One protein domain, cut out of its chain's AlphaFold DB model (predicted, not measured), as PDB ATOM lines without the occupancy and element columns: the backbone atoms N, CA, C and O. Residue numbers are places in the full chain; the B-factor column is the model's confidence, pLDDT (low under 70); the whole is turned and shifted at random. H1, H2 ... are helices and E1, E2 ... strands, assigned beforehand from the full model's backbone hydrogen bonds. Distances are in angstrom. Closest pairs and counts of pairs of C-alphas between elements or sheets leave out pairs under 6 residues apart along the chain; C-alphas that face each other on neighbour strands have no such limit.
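What this domain is: This is residues 147 to 189 and 238 to 278 of the 345 residues of the protein "TFIIB-type zinc ribbon-containing protein" of Paenibacillus sp. YN15 (UniProt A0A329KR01). A long, twisted sheet of three strands curls round one helix, H1, and the tip of its hairpin E1 and E2, residues 165 to 170, sticks out at one end. The printed part has 84 residues with the named elements E1, E2, H1, E3 in that order; sheet order E2, E1, E3, all antiparallel; class mixed. It is only just loose, close to extended: radius of gyration of the C-alphas 17.8 A, spans 66 by 20 by 17 A.

How they stand to each other: E1, residues 147 to 166, and E2, residues 169 to 189, form a hairpin; N 158 and O 177 are 2.8 A apart, within hydrogen-bond range. H1, residues 238 to 255, is on one face of the sheet, giving two layers; 12 of 14 O i to N i+4 pairs are within range. E3, residues 262 to 278, is antiparallel to E1, with N 151 and O 271 2.8 A apart; its closest C-alphas to H1 are Thr 272 and Lys 242, 7.2 A.

Where its parts are: E1 spans 54.0 A from C-alpha 147 at (74.581, 21.253, 43.800), E2 55.8 A, H1 25.4 A, E3 40.9 A to C-alpha 278 at (72.272, 20.520, 35.715).

The domain as a whole: Residues 190 to 237 are not printed, a gap of 13.3 A between C-alphas 189 and 238. No printed residue is under pLDDT 70.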
ATOM      1  N   GLY A 147      74.939  20.967  42.413       96.94
ATOM      2  CA  GLY A 147      74.581  21.253  43.800       96.94
ATOM      3  C   GLY A 147      75.203  20.203  44.712       96.94
ATOM      4  O   GLY A 147      74.997  19.003  44.517       96.94
ATOM      5  N   LEU A 148      75.983  20.651  45.694       97.06
ATOM      6  CA  LEU A 148      76.716  19.779  46.609       97.06
ATOM      7  C   LEU A 148      76.406  20.161  48.050       97.06
ATOM      8  O   LEU A 148      76.711  21.274  48.480       97.06
ATOM      9  N   ASN A 149      75.876  19.212  48.815       96.69
ATOM     10  CA  ASN A 149      75.691  19.354  50.254       96.69
ATOM     11  C   ASN A 149      76.824  18.630  50.976       96.69
ATOM     12  O   ASN A 149      77.030  17.432  50.775       96.69
ATOM     13  N   ASN A 150      77.552  19.351  51.825       96.06
ATOM     14  CA  ASN A 150      78.659  18.801  52.598       96.06
ATOM     15  C   ASN A 150      78.283  18.770  54.075       96.06
ATOM     16  O   ASN A 150      77.989  19.807  54.680       96.06
ATOM     17  N   HIS A 151      78.327  17.577  54.653       96.62
ATOM     18  CA  HIS A 151      78.225  17.348  56.084       96.62
ATOM     19  C   HIS A 151      79.616  17.056  56.621       96.62
ATOM     20  O   HIS A 151      80.237  16.062  56.259       96.62
ATOM     21  N   ILE A 152      80.112  17.963  57.454       96.56
ATOM     22  CA  ILE A 152      81.486  17.929  57.927       96.56
ATOM     23  C   ILE A 152      81.477  17.811  59.443       96.56
ATOM     24  O   ILE A 152      80.828  18.604  60.134       96.56
ATOM     25  N   GLU A 153      82.244  16.860  59.954       96.81
ATOM     26  CA  GLU A 153      82.532  16.722  61.373       96.81
ATOM     27  C   GLU A 153      84.040  16.823  61.592       96.81
ATOM     28  O   GLU A 153      84.825  16.031  61.076       96.81
ATOM     29  N   ALA A 154      84.454  17.842  62.344       96.12
ATOM     30  CA  ALA A 154      85.853  18.104  62.642       96.12
ATOM     31  C   ALA A 154      86.087  18.039  64.152       96.12
ATOM     32  O   ALA A 154      85.416  18.723  64.933       96.12
ATOM     33  N   ARG A 155      87.068  17.227  64.552       96.56
ATOM     34  CA  ARG A 155      87.568  17.116  65.926       96.56
ATOM     35  C   ARG A 155      89.022  17.556  65.953       96.56
ATOM     36  O   ARG A 155      89.827  17.081  65.151       96.56
ATOM     37  N   ALA A 156      89.361  18.450  66.870       96.19
ATOM     38  CA  ALA A 156      90.711  18.973  67.004       96.19
ATOM     39  C   ALA A 156      91.086  19.203  68.467       96.19
ATOM     40  O   ALA A 156      90.232  19.505  69.297       96.19
ATOM     41  N   GLN A 157      92.377  19.114  68.759       96.81
ATOM     42  CA  GLN A 157      92.964  19.645  69.982       96.81
ATOM     43  C   GLN A 157      93.502  21.038  69.678       96.81
ATOM     44  O   GLN A 157      94.269  21.213  68.729       96.81
ATOM     45  N   ALA A 158      93.088  22.033  70.450       95.75
ATOM     46  CA  ALA A 158      93.444  23.419  70.211       95.75
ATOM     47  C   ALA A 158      94.007  24.082  71.466       95.75
ATOM     48  O   ALA A 158      93.664  23.703  72.587       95.75
ATOM     49  N   THR A 159      94.851  25.094  71.276       95.88
ATOM     50  CA  THR A 159      95.333  25.929  72.379       95.88
ATOM     51  C   THR A 159      94.939  27.383  72.197       95.88
ATOM     52  O   THR A 159      94.840  27.878  71.074       95.88
ATOM     53  N   LYS A 160      94.721  28.084  73.309       95.31
ATOM     54  CA  LYS A 160      94.612  29.542  73.336       95.31
ATOM     55  C   LYS A 160      95.711  30.083  74.234       95.31
ATOM     56  O   LYS A 160      95.737  29.770  75.422       95.31
ATOM     57  N   VAL A 161      96.615  30.861  73.647       94.56
ATOM     58  CA  VAL A 161      97.755  31.453  74.347       94.56
ATOM     59  C   VAL A 161      97.476  32.928  74.583       94.56
ATOM     60  O   VAL A 161      97.192  33.670  73.640       94.56
ATOM     61  N   ARG A 162      97.559  33.359  75.842       93.81
ATOM     62  CA  ARG A 162      97.576  34.778  76.210       93.81
ATOM     63  C   ARG A 162      98.871  35.100  76.939       93.81
ATOM     64  O   ARG A 162      99.256  34.385  77.860       93.81
ATOM     65  N   THR A 163      99.514  36.193  76.544       92.69
ATOM     66  CA  THR A 163     100.694  36.724  77.231       92.69
ATOM     67  C   THR A 163     100.349  38.090  77.794       92.69
ATOM     68  O   THR A 163      99.872  38.958  77.064       92.69
ATOM     69  N   TYR A 164     100.571  38.275  79.090       93.94
ATOM     70  CA  TYR A 164     100.340  39.541  79.777       93.94
ATOM     71  C   TYR A 164     101.441  39.800  80.806       93.94
ATOM     72  O   TYR A 164     102.182  38.898  81.200       93.94
ATOM     73  N   VAL A 165     101.582  41.065  81.191       94.50
ATOM     74  CA  VAL A 165     102.547  41.503  82.201       94.50
ATOM     75  C   VAL A 165     101.793  41.758  83.497       94.50
ATOM     76  O   VAL A 165     100.764  42.433  83.488       94.50
ATOM     77  N   GLN A 166     102.296  41.211  84.598       92.50
ATOM     78  CA  GLN A 166     101.760  41.430  85.936       92.50
ATOM     79  C   GLN A 166     102.929  41.705  86.886       92.50
ATOM     80  O   GLN A 166     103.697  40.802  87.217       92.50
ATOM     81  N   GLY A 167     103.080  42.971  87.291       92.44
ATOM     82  CA  GLY A 167     104.278  43.441  87.994       92.44
ATOM     83  C   GLY A 167     105.522  43.285  87.115       92.44
ATOM     84  O   GLY A 167     105.501  43.672  85.949       92.44
ATOM     85  N   ASP A 168     106.561  42.651  87.660       92.12
ATOM     86  CA  ASP A 168     107.825  42.384  86.956       92.12
ATOM     87  C   ASP A 168     107.814  41.075  86.139       92.12
ATOM     88  O   ASP A 168     108.792  40.743  85.466       92.12
ATOM     89  N   TYR A 169     106.715  40.311  86.167       91.50
ATOM     90  CA  TYR A 169     106.617  39.020  85.485       91.50
ATOM     91  C   TYR A 169     105.891  39.130  84.140       91.50
ATOM     92  O   TYR A 169     104.795  39.685  84.036       91.50
ATOM     93  N   ARG A 170     106.471  38.513  83.101       92.75
ATOM     94  CA  ARG A 170     105.781  38.199  81.840       92.75
ATOM     95  C   ARG A 170     105.197  36.792  81.943       92.75
ATOM     96  O   ARG A 170     105.941  35.815  81.903       92.75
ATOM     97  N   ILE A 171     103.877  36.699  82.063       93.25
ATOM     98  CA  ILE A 171     103.154  35.436  82.227       93.25
ATOM     99  C   ILE A 171     102.580  35.018  80.872       93.25
ATOM    100  O   ILE A 171     101.926  35.811  80.193       93.25
ATOM    101  N   THR A 172     102.814  33.761  80.491       94.44
ATOM    102  CA  THR A 172     102.188  33.122  79.327       94.44
ATOM    103  C   THR A 172     101.266  32.021  79.823       94.44
ATOM    104  O   THR A 172     101.722  31.039  80.403       94.44
ATOM    105  N   GLU A 173      99.970  32.182  79.592       93.88
ATOM    106  CA  GLU A 173      98.965  31.180  79.930       93.88
ATOM    107  C   GLU A 173      98.499  30.463  78.667       93.88
ATOM    108  O   GLU A 173      98.065  31.101  77.703       93.88
ATOM    109  N   THR A 174      98.559  29.133  78.709       95.56
ATOM    110  CA  THR A 174      98.129  28.249  77.625       95.56
ATOM    111  C   THR A 174      96.935  27.430  78.090       95.56
ATOM    112  O   THR A 174      97.048  26.596  78.986       95.56
ATOM    113  N   GLN A 175      95.783  27.654  77.467       95.19
ATOM    114  CA  GLN A 175      94.570  26.877  77.715       95.19
ATOM    115  C   GLN A 175      94.419  25.804  76.640       95.19
ATOM    116  O   GLN A 175      94.541  26.114  75.455       95.19
ATOM    117  N   HIS A 176      94.140  24.564  77.042       95.94
ATOM    118  CA  HIS A 176      93.938  23.429  76.139       95.94
ATOM    119  C   HIS A 176      92.445  23.133  75.969       95.94
ATOM    120  O   HIS A 176      91.704  23.066  76.947       95.94
ATOM    121  N   PHE A 177      92.008  22.931  74.728       95.00
ATOM    122  CA  PHE A 177      90.617  22.670  74.374       95.00
ATOM    123  C   PHE A 177      90.504  21.449  73.468       95.00
ATOM    124  O   PHE A 177      91.202  21.356  72.460       95.00
ATOM    125  N   SER A 178      89.543  20.577  73.770       95.69
ATOM    126  CA  SER A 178      89.022  19.614  72.801       95.69
ATOM    127  C   SER A 178      87.879  20.282  72.042       95.69
ATOM    128  O   SER A 178      86.854  20.643  72.625       95.69
ATOM    129  N   VAL A 179      88.078  20.519  70.750       95.44
ATOM    130  CA  VAL A 179      87.159  21.280  69.908       95.44
ATOM    131  C   VAL A 179      86.436  20.336  68.966       95.44
ATOM    132  O   VAL A 179      87.053  19.621  68.179       95.44
ATOM    133  N   TYR A 180      85.109  20.385  69.010       95.62
ATOM    134  CA  TYR A 180      84.240  19.742  68.035       95.62
ATOM    135  C   TYR A 180      83.495  20.802  67.223       95.62
ATOM    136  O   TYR A 180      82.980  21.791  67.764       95.62
ATOM    137  N   ARG A 181      83.449  20.603  65.906       95.31
ATOM    138  CA  ARG A 181      82.660  21.408  64.977       95.31
ATOM    139  C   ARG A 181      81.877  20.491  64.059       95.31
ATOM    140  O   ARG A 181      82.447  19.622  63.405       95.31
ATOM    141  N   ARG A 182      80.578  20.753  63.976       96.31
ATOM    142  CA  ARG A 182      79.692  20.188  62.967       96.31
ATOM    143  C   ARG A 182      79.321  21.296  61.998       96.31
ATOM    144  O   ARG A 182      78.725  22.292  62.401       96.31
ATOM    145  N   ILE A 183      79.710  21.138  60.743       95.81
ATOM    146  CA  ILE A 183      79.575  22.160  59.709       95.81
ATOM    147  C   ILE A 183      78.687  21.605  58.598       95.81
ATOM    148  O   ILE A 183      78.827  20.459  58.171       95.81
ATOM    149  N   ARG A 184      77.753  22.435  58.130       95.75
ATOM    150  CA  ARG A 184      76.988  22.190  56.907       95.75
ATOM    151  C   ARG A 184      77.399  23.236  55.890       95.75
ATOM    152  O   ARG A 184      77.201  24.423  56.137       95.75
ATOM    153  N   LEU A 185      77.981  22.792  54.785       95.00
ATOM    154  CA  LEU A 185      78.462  23.674  53.731       95.00
ATOM    155  C   LEU A 185      77.849  23.248  52.402       95.00
ATOM    156  O   LEU A 185      78.122  22.158  51.902       95.00
ATOM    157  N   ASN A 186      77.011  24.111  51.841       95.06
ATOM    158  CA  ASN A 186      76.307  23.830  50.598       95.06
ATOM    159  C   ASN A 186      76.903  24.691  49.489       95.06
ATOM    160  O   ASN A 186      77.013  25.907  49.642       95.06
ATOM    161  N   TYR A 187      77.271  24.060  48.379       94.69
ATOM    162  CA  TYR A 187      77.696  24.749  47.170       94.69
ATOM    163  C   TYR A 187      76.607  24.641  46.116       94.69
ATOM    164  O   TYR A 187      76.101  23.554  45.840       94.69
ATOM    165  N   ASN A 188      76.292  25.775  45.500       93.50
ATOM    166  CA  ASN A 188      75.306  25.864  44.438       93.50
ATOM    167  C   ASN A 188      76.008  26.192  43.122       93.50
ATOM    168  O   ASN A 188      76.799  27.132  43.070       93.50
ATOM    169  N   ARG A 189      75.654  25.453  42.064       92.94
ATOM    170  CA  ARG A 189      76.138  25.651  40.691       92.94
ATOM    171  C   ARG A 189      77.663  25.601  40.572       92.94
ATOM    172  O   ARG A 189      78.255  26.463  39.930       92.94
ATOM    173  N   LEU A 238      81.573  13.091  39.615       94.81
ATOM    174  CA  LEU A 238      81.388  13.391  41.037       94.81
ATOM    175  C   LEU A 238      82.699  13.362  41.857       94.81
ATOM    176  O   LEU A 238      82.898  14.255  42.688       94.81
ATOM    177  N   PRO A 239      83.634  12.409  41.664       95.12
ATOM    178  CA  PRO A 239      84.923  12.452  42.354       95.12
ATOM    179  C   PRO A 239      85.719  13.719  42.018       95.12
ATOM    180  O   PRO A 239      86.268  14.362  42.910       95.12
ATOM    181  N   ARG A 240      85.721  14.139  40.747       93.88
ATOM    182  CA  ARG A 240      86.468  15.317  40.287       93.88
ATOM    183  C   ARG A 240      85.904  16.614  40.867       93.88
ATOM    184  O   ARG A 240      86.676  17.471  41.298       93.88
ATOM    185  N   VAL A 241      84.578  16.764  40.950       95.00
ATOM    186  CA  VAL A 241      83.993  17.964  41.574       95.00
ATOM    187  C   VAL A 241      84.252  18.006  43.086       95.00
ATOM    188  O   VAL A 241      84.526  19.083  43.620       95.00
ATOM    189  N   LYS A 242      84.261  16.852  43.777       95.25
ATOM    190  CA  LYS A 242      84.650  16.764  45.199       95.25
ATOM    191  C   LYS A 242      86.083  17.249  45.420       95.25
ATOM    192  O   LYS A 242      86.331  18.043  46.325       95.25
ATOM    193  N   GLU A 243      87.006  16.839  44.554       94.50
ATOM    194  CA  GLU A 243      88.394  17.308  44.567       94.50
ATOM    195  C   GLU A 243      88.499  18.821  44.328       94.50
ATOM    196  O   GLU A 243      89.229  19.505  45.047       94.50
ATOM    197  N   LYS A 244      87.719  19.365  43.380       92.75
ATOM    198  CA  LYS A 244      87.677  20.806  43.075       92.75
ATOM    199  C   LYS A 244      87.222  21.644  44.274       92.75
ATOM    200  O   LYS A 244      87.788  22.709  44.515       92.75
ATOM    201  N   ILE A 245      86.231  21.179  45.045       95.06
ATOM    202  CA  ILE A 245      85.721  21.924  46.210       95.06
ATOM    203  C   ILE A 245      86.525  21.700  47.497       95.06
ATOM    204  O   ILE A 245      86.418  22.503  48.426       95.06
ATOM    205  N   ARG A 246      87.335  20.636  47.577       94.81
ATOM    206  CA  ARG A 246      88.049  20.249  48.802       94.81
ATOM    207  C   ARG A 246      88.879  21.386  49.416       94.81
ATOM    208  O   ARG A 246      88.705  21.615  50.611       94.81
ATOM    209  N   PRO A 247      89.699  22.156  48.669       95.19
ATOM    210  CA  PRO A 247      90.472  23.252  49.261       95.19
ATOM    211  C   PRO A 247      89.592  24.323  49.921       95.19
ATOM    212  O   PRO A 247      89.954  24.866  50.962       95.19
ATOM    213  N   TYR A 248      88.414  24.600  49.356       94.62
ATOM    214  CA  TYR A 248      87.462  25.568  49.907       94.62
ATOM    215  C   TYR A 248      86.782  25.037  51.171       94.62
ATOM    216  O   TYR A 248      86.620  25.771  52.145       94.62
ATOM    217  N   VAL A 249      86.440  23.743  51.183       95.31
ATOM    218  CA  VAL A 249      85.941  23.057  52.381       95.31
ATOM    219  C   VAL A 249      86.983  23.119  53.499       95.31
ATOM    220  O   VAL A 249      86.658  23.501  54.622       95.31
ATOM    221  N   GLU A 250      88.243  22.800  53.203       94.25
ATOM    222  CA  GLU A 250      89.323  22.831  54.191       94.25
ATOM    223  C   GLU A 250      89.604  24.242  54.712       94.25
ATOM    224  O   GLU A 250      89.718  24.428  55.925       94.25
ATOM    225  N   ALA A 251      89.643  25.242  53.829       95.06
ATOM    226  CA  ALA A 251      89.793  26.640  54.218       95.06
ATOM    227  C   ALA A 251      88.647  27.101  55.137       95.06
ATOM    228  O   ALA A 251      88.879  27.818  56.112       95.06
ATOM    229  N   TYR A 252      87.416  26.646  54.885       95.69
ATOM    230  CA  TYR A 252      86.275  26.953  55.745       95.69
ATOM    231  C   TYR A 252      86.388  26.284  57.122       95.69
ATOM    232  O   TYR A 252      86.153  26.932  58.142       95.69
ATOM    233  N   ILE A 253      86.800  25.010  57.178       93.94
ATOM    234  CA  ILE A 253      87.060  24.310  58.449       93.94
ATOM    235  C   ILE A 253      88.122  25.064  59.259       93.94
ATOM    236  O   ILE A 253      87.934  25.283  60.454       93.94
ATOM    237  N   GLN A 254      89.203  25.506  58.610       92.94
ATOM    238  CA  GLN A 254      90.251  26.302  59.250       92.94
ATOM    239  C   GLN A 254      89.718  27.640  59.771       92.94
ATOM    240  O   GLN A 254      89.979  27.999  60.919       92.94
ATOM    241  N   SER A 255      88.916  28.347  58.973       94.12
ATOM    242  CA  SER A 255      88.281  29.605  59.378       94.12
ATOM    243  C   SER A 255      87.369  29.432  60.600       94.12
ATOM    244  O   SER A 255      87.418  30.243  61.526       94.12
ATOM    245  N   ALA A 256      86.621  28.327  60.683       92.88
ATOM    246  CA  ALA A 256      85.780  28.000  61.838       92.88
ATOM    247  C   ALA A 256      86.572  27.736  63.141       92.88
ATOM    248  O   ALA A 256      85.982  27.680  64.228       92.88
ATOM    249  N   MET A 257      87.899  27.584  63.043       91.00
ATOM    250  CA  MET A 257      88.829  27.375  64.156       91.00
ATOM    251  C   MET A 257      89.750  28.583  64.415       91.00
ATOM    252  O   MET A 257      90.616  28.504  65.283       91.00
ATOM    253  N   ALA A 258      89.555  29.713  63.724       90.25
ATOM    254  CA  ALA A 258      90.451  30.876  63.778       90.25
ATOM    255  C   ALA A 258      90.586  31.538  65.170       90.25
ATOM    256  O   ALA A 258      91.491  32.337  65.388       90.25
ATOM    257  N   GLY A 259      89.707  31.217  66.125       90.38
ATOM    258  CA  GLY A 259      89.769  31.726  67.502       90.38
ATOM    259  C   GLY A 259      90.826  31.067  68.401       90.38
ATOM    260  O   GLY A 259      90.958  31.465  69.562       90.38
ATOM    261  N   TYR A 260      91.550  30.064  67.898       93.94
ATOM    262  CA  TYR A 260      92.595  29.337  68.622       93.94
ATOM    263  C   TYR A 260      93.988  29.670  68.075       93.94
ATOM    264  O   TYR A 260      94.157  29.915  66.885       93.94
ATOM    265  N   THR A 261      94.996  29.655  68.948       92.25
ATOM    266  CA  THR A 261      96.397  29.935  68.597       92.25
ATOM    267  C   THR A 261      97.025  28.774  67.832       92.25
ATOM    268  O   THR A 261      97.703  28.985  66.832       92.25
ATOM    269  N   THR A 262      96.797  27.540  68.287       93.31
ATOM    270  CA  THR A 262      97.206  26.327  67.567       93.31
ATOM    271  C   THR A 262      96.037  25.363  67.480       93.31
ATOM    272  O   THR A 262      95.213  25.300  68.393       93.31
ATOM    273  N   VAL A 263      95.954  24.624  66.376       94.44
ATOM    274  CA  VAL A 263      94.892  23.646  66.116       94.44
ATOM    275  C   VAL A 263      95.529  22.413  65.485       94.44
ATOM    276  O   VAL A 263      96.139  22.507  64.424       94.44
ATOM    277  N   SER A 264      95.380  21.261  66.133       94.25
ATOM    278  CA  SER A 264      95.788  19.957  65.614       94.25
ATOM    279  C   SER A 264      94.549  19.094  65.408       94.25
ATOM    280  O   SER A 264      93.865  18.729  66.365       94.25
ATOM    281  N   TYR A 265      94.216  18.808  64.151       93.31
ATOM    282  CA  TYR A 265      93.045  18.007  63.806       93.31
ATOM    283  C   TYR A 265      93.299  16.534  64.124       93.31
ATOM    284  O   TYR A 265      94.246  15.943  63.615       93.31
ATOM    285  N   THR A 266      92.428  15.933  64.929       93.44
ATOM    286  CA  THR A 266      92.458  14.493  65.222       93.44
ATOM    287  C   THR A 266      91.633  13.713  64.203       93.44
ATOM    288  O   THR A 266      92.016  12.618  63.808       93.44
ATOM    289  N   GLN A 267      90.507  14.280  63.760       93.81
ATOM    290  CA  GLN A 267      89.604  13.651  62.798       93.81
ATOM    291  C   GLN A 267      88.898  14.722  61.960       93.81
ATOM    292  O   GLN A 267      88.477  15.757  62.488       93.81
ATOM    293  N   LYS A 268      88.779  14.467  60.655       94.19
ATOM    294  CA  LYS A 268      88.022  15.284  59.700       94.19
ATOM    295  C   LYS A 268      87.213  14.347  58.808       94.19
ATOM    296  O   LYS A 268      87.769  13.773  57.878       94.19
ATOM    297  N   ASP A 269      85.919  14.234  59.076       94.75
ATOM    298  CA  ASP A 269      84.997  13.479  58.232       94.75
ATOM    299  C   ASP A 269      84.228  14.454  57.346       94.75
ATOM    300  O   ASP A 269      83.580  15.378  57.841       94.75
ATOM    301  N   ILE A 270      84.332  14.276  56.029       94.94
ATOM    302  CA  ILE A 270      83.679  15.122  55.026       94.94
ATOM    303  C   ILE A 270      82.791  14.219  54.165       94.94
ATOM    304  O   ILE A 270      83.280  13.524  53.276       94.94
ATOM    305  N   ASP A 271      81.485  14.233  54.428       95.25
ATOM    306  CA  ASP A 271      80.479  13.559  53.602       95.25
ATOM    307  C   ASP A 271      79.880  14.557  52.605       95.25
ATOM    308  O   ASP A 271      79.060  15.411  52.958       95.25
ATOM    309  N   THR A 272      80.314  14.464  51.349       95.38
ATOM    310  CA  THR A 272      79.790  15.270  50.241       95.38
ATOM    311  C   THR A 272      78.773  14.474  49.433       95.38
ATOM    312  O   THR A 272      79.117  13.456  48.816       95.38
ATOM    313  N   ARG A 273      77.550  15.000  49.341       94.88
ATOM    314  CA  ARG A 273      76.451  14.429  48.557       94.88
ATOM    315  C   ARG A 273      76.061  15.349  47.408       94.88
ATOM    316  O   ARG A 273      75.888  16.552  47.603       94.88
ATOM    317  N   MET A 274      75.899  14.762  46.228       95.81
ATOM    318  CA  MET A 274      75.333  15.438  45.065       95.81
ATOM    319  C   MET A 274      73.820  15.535  45.226       95.81
ATOM    320  O   MET A 274      73.165  14.522  45.459       95.81
ATOM    321  N   THR A 275      73.273  16.744  45.129       95.12
ATOM    322  CA  THR A 275      71.821  16.974  45.154       95.12
ATOM    323  C   THR A 275      71.244  17.143  43.759       95.12
ATOM    324  O   THR A 275      70.135  16.692  43.501       95.12
ATOM    325  N   GLN A 276      71.999  17.790  42.873       94.38
ATOM    326  CA  GLN A 276      71.626  18.057  41.488       94.38
ATOM    327  C   GLN A 276      72.887  18.185  40.629       94.38
ATOM    328  O   GLN A 276      73.945  18.585  41.132       94.38
ATOM    329  N   ALA A 277      72.751  17.886  39.342       95.88
ATOM    330  CA  ALA A 277      73.751  18.139  38.317       95.88
ATOM    331  C   ALA A 277      73.016  18.625  37.062       95.88
ATOM    332  O   ALA A 277      72.458  17.827  36.314       95.88
ATOM    333  N   ASP A 278      72.977  19.942  36.860       95.81
ATOM    334  CA  ASP A 278      72.272  20.520  35.715       95.81
ATOM    335  C   ASP A 278      73.191  20.541  34.494       95.81
ATOM    336  O   ASP A 278      74.272  21.137  34.536       95.81
TER     337      ASP A 278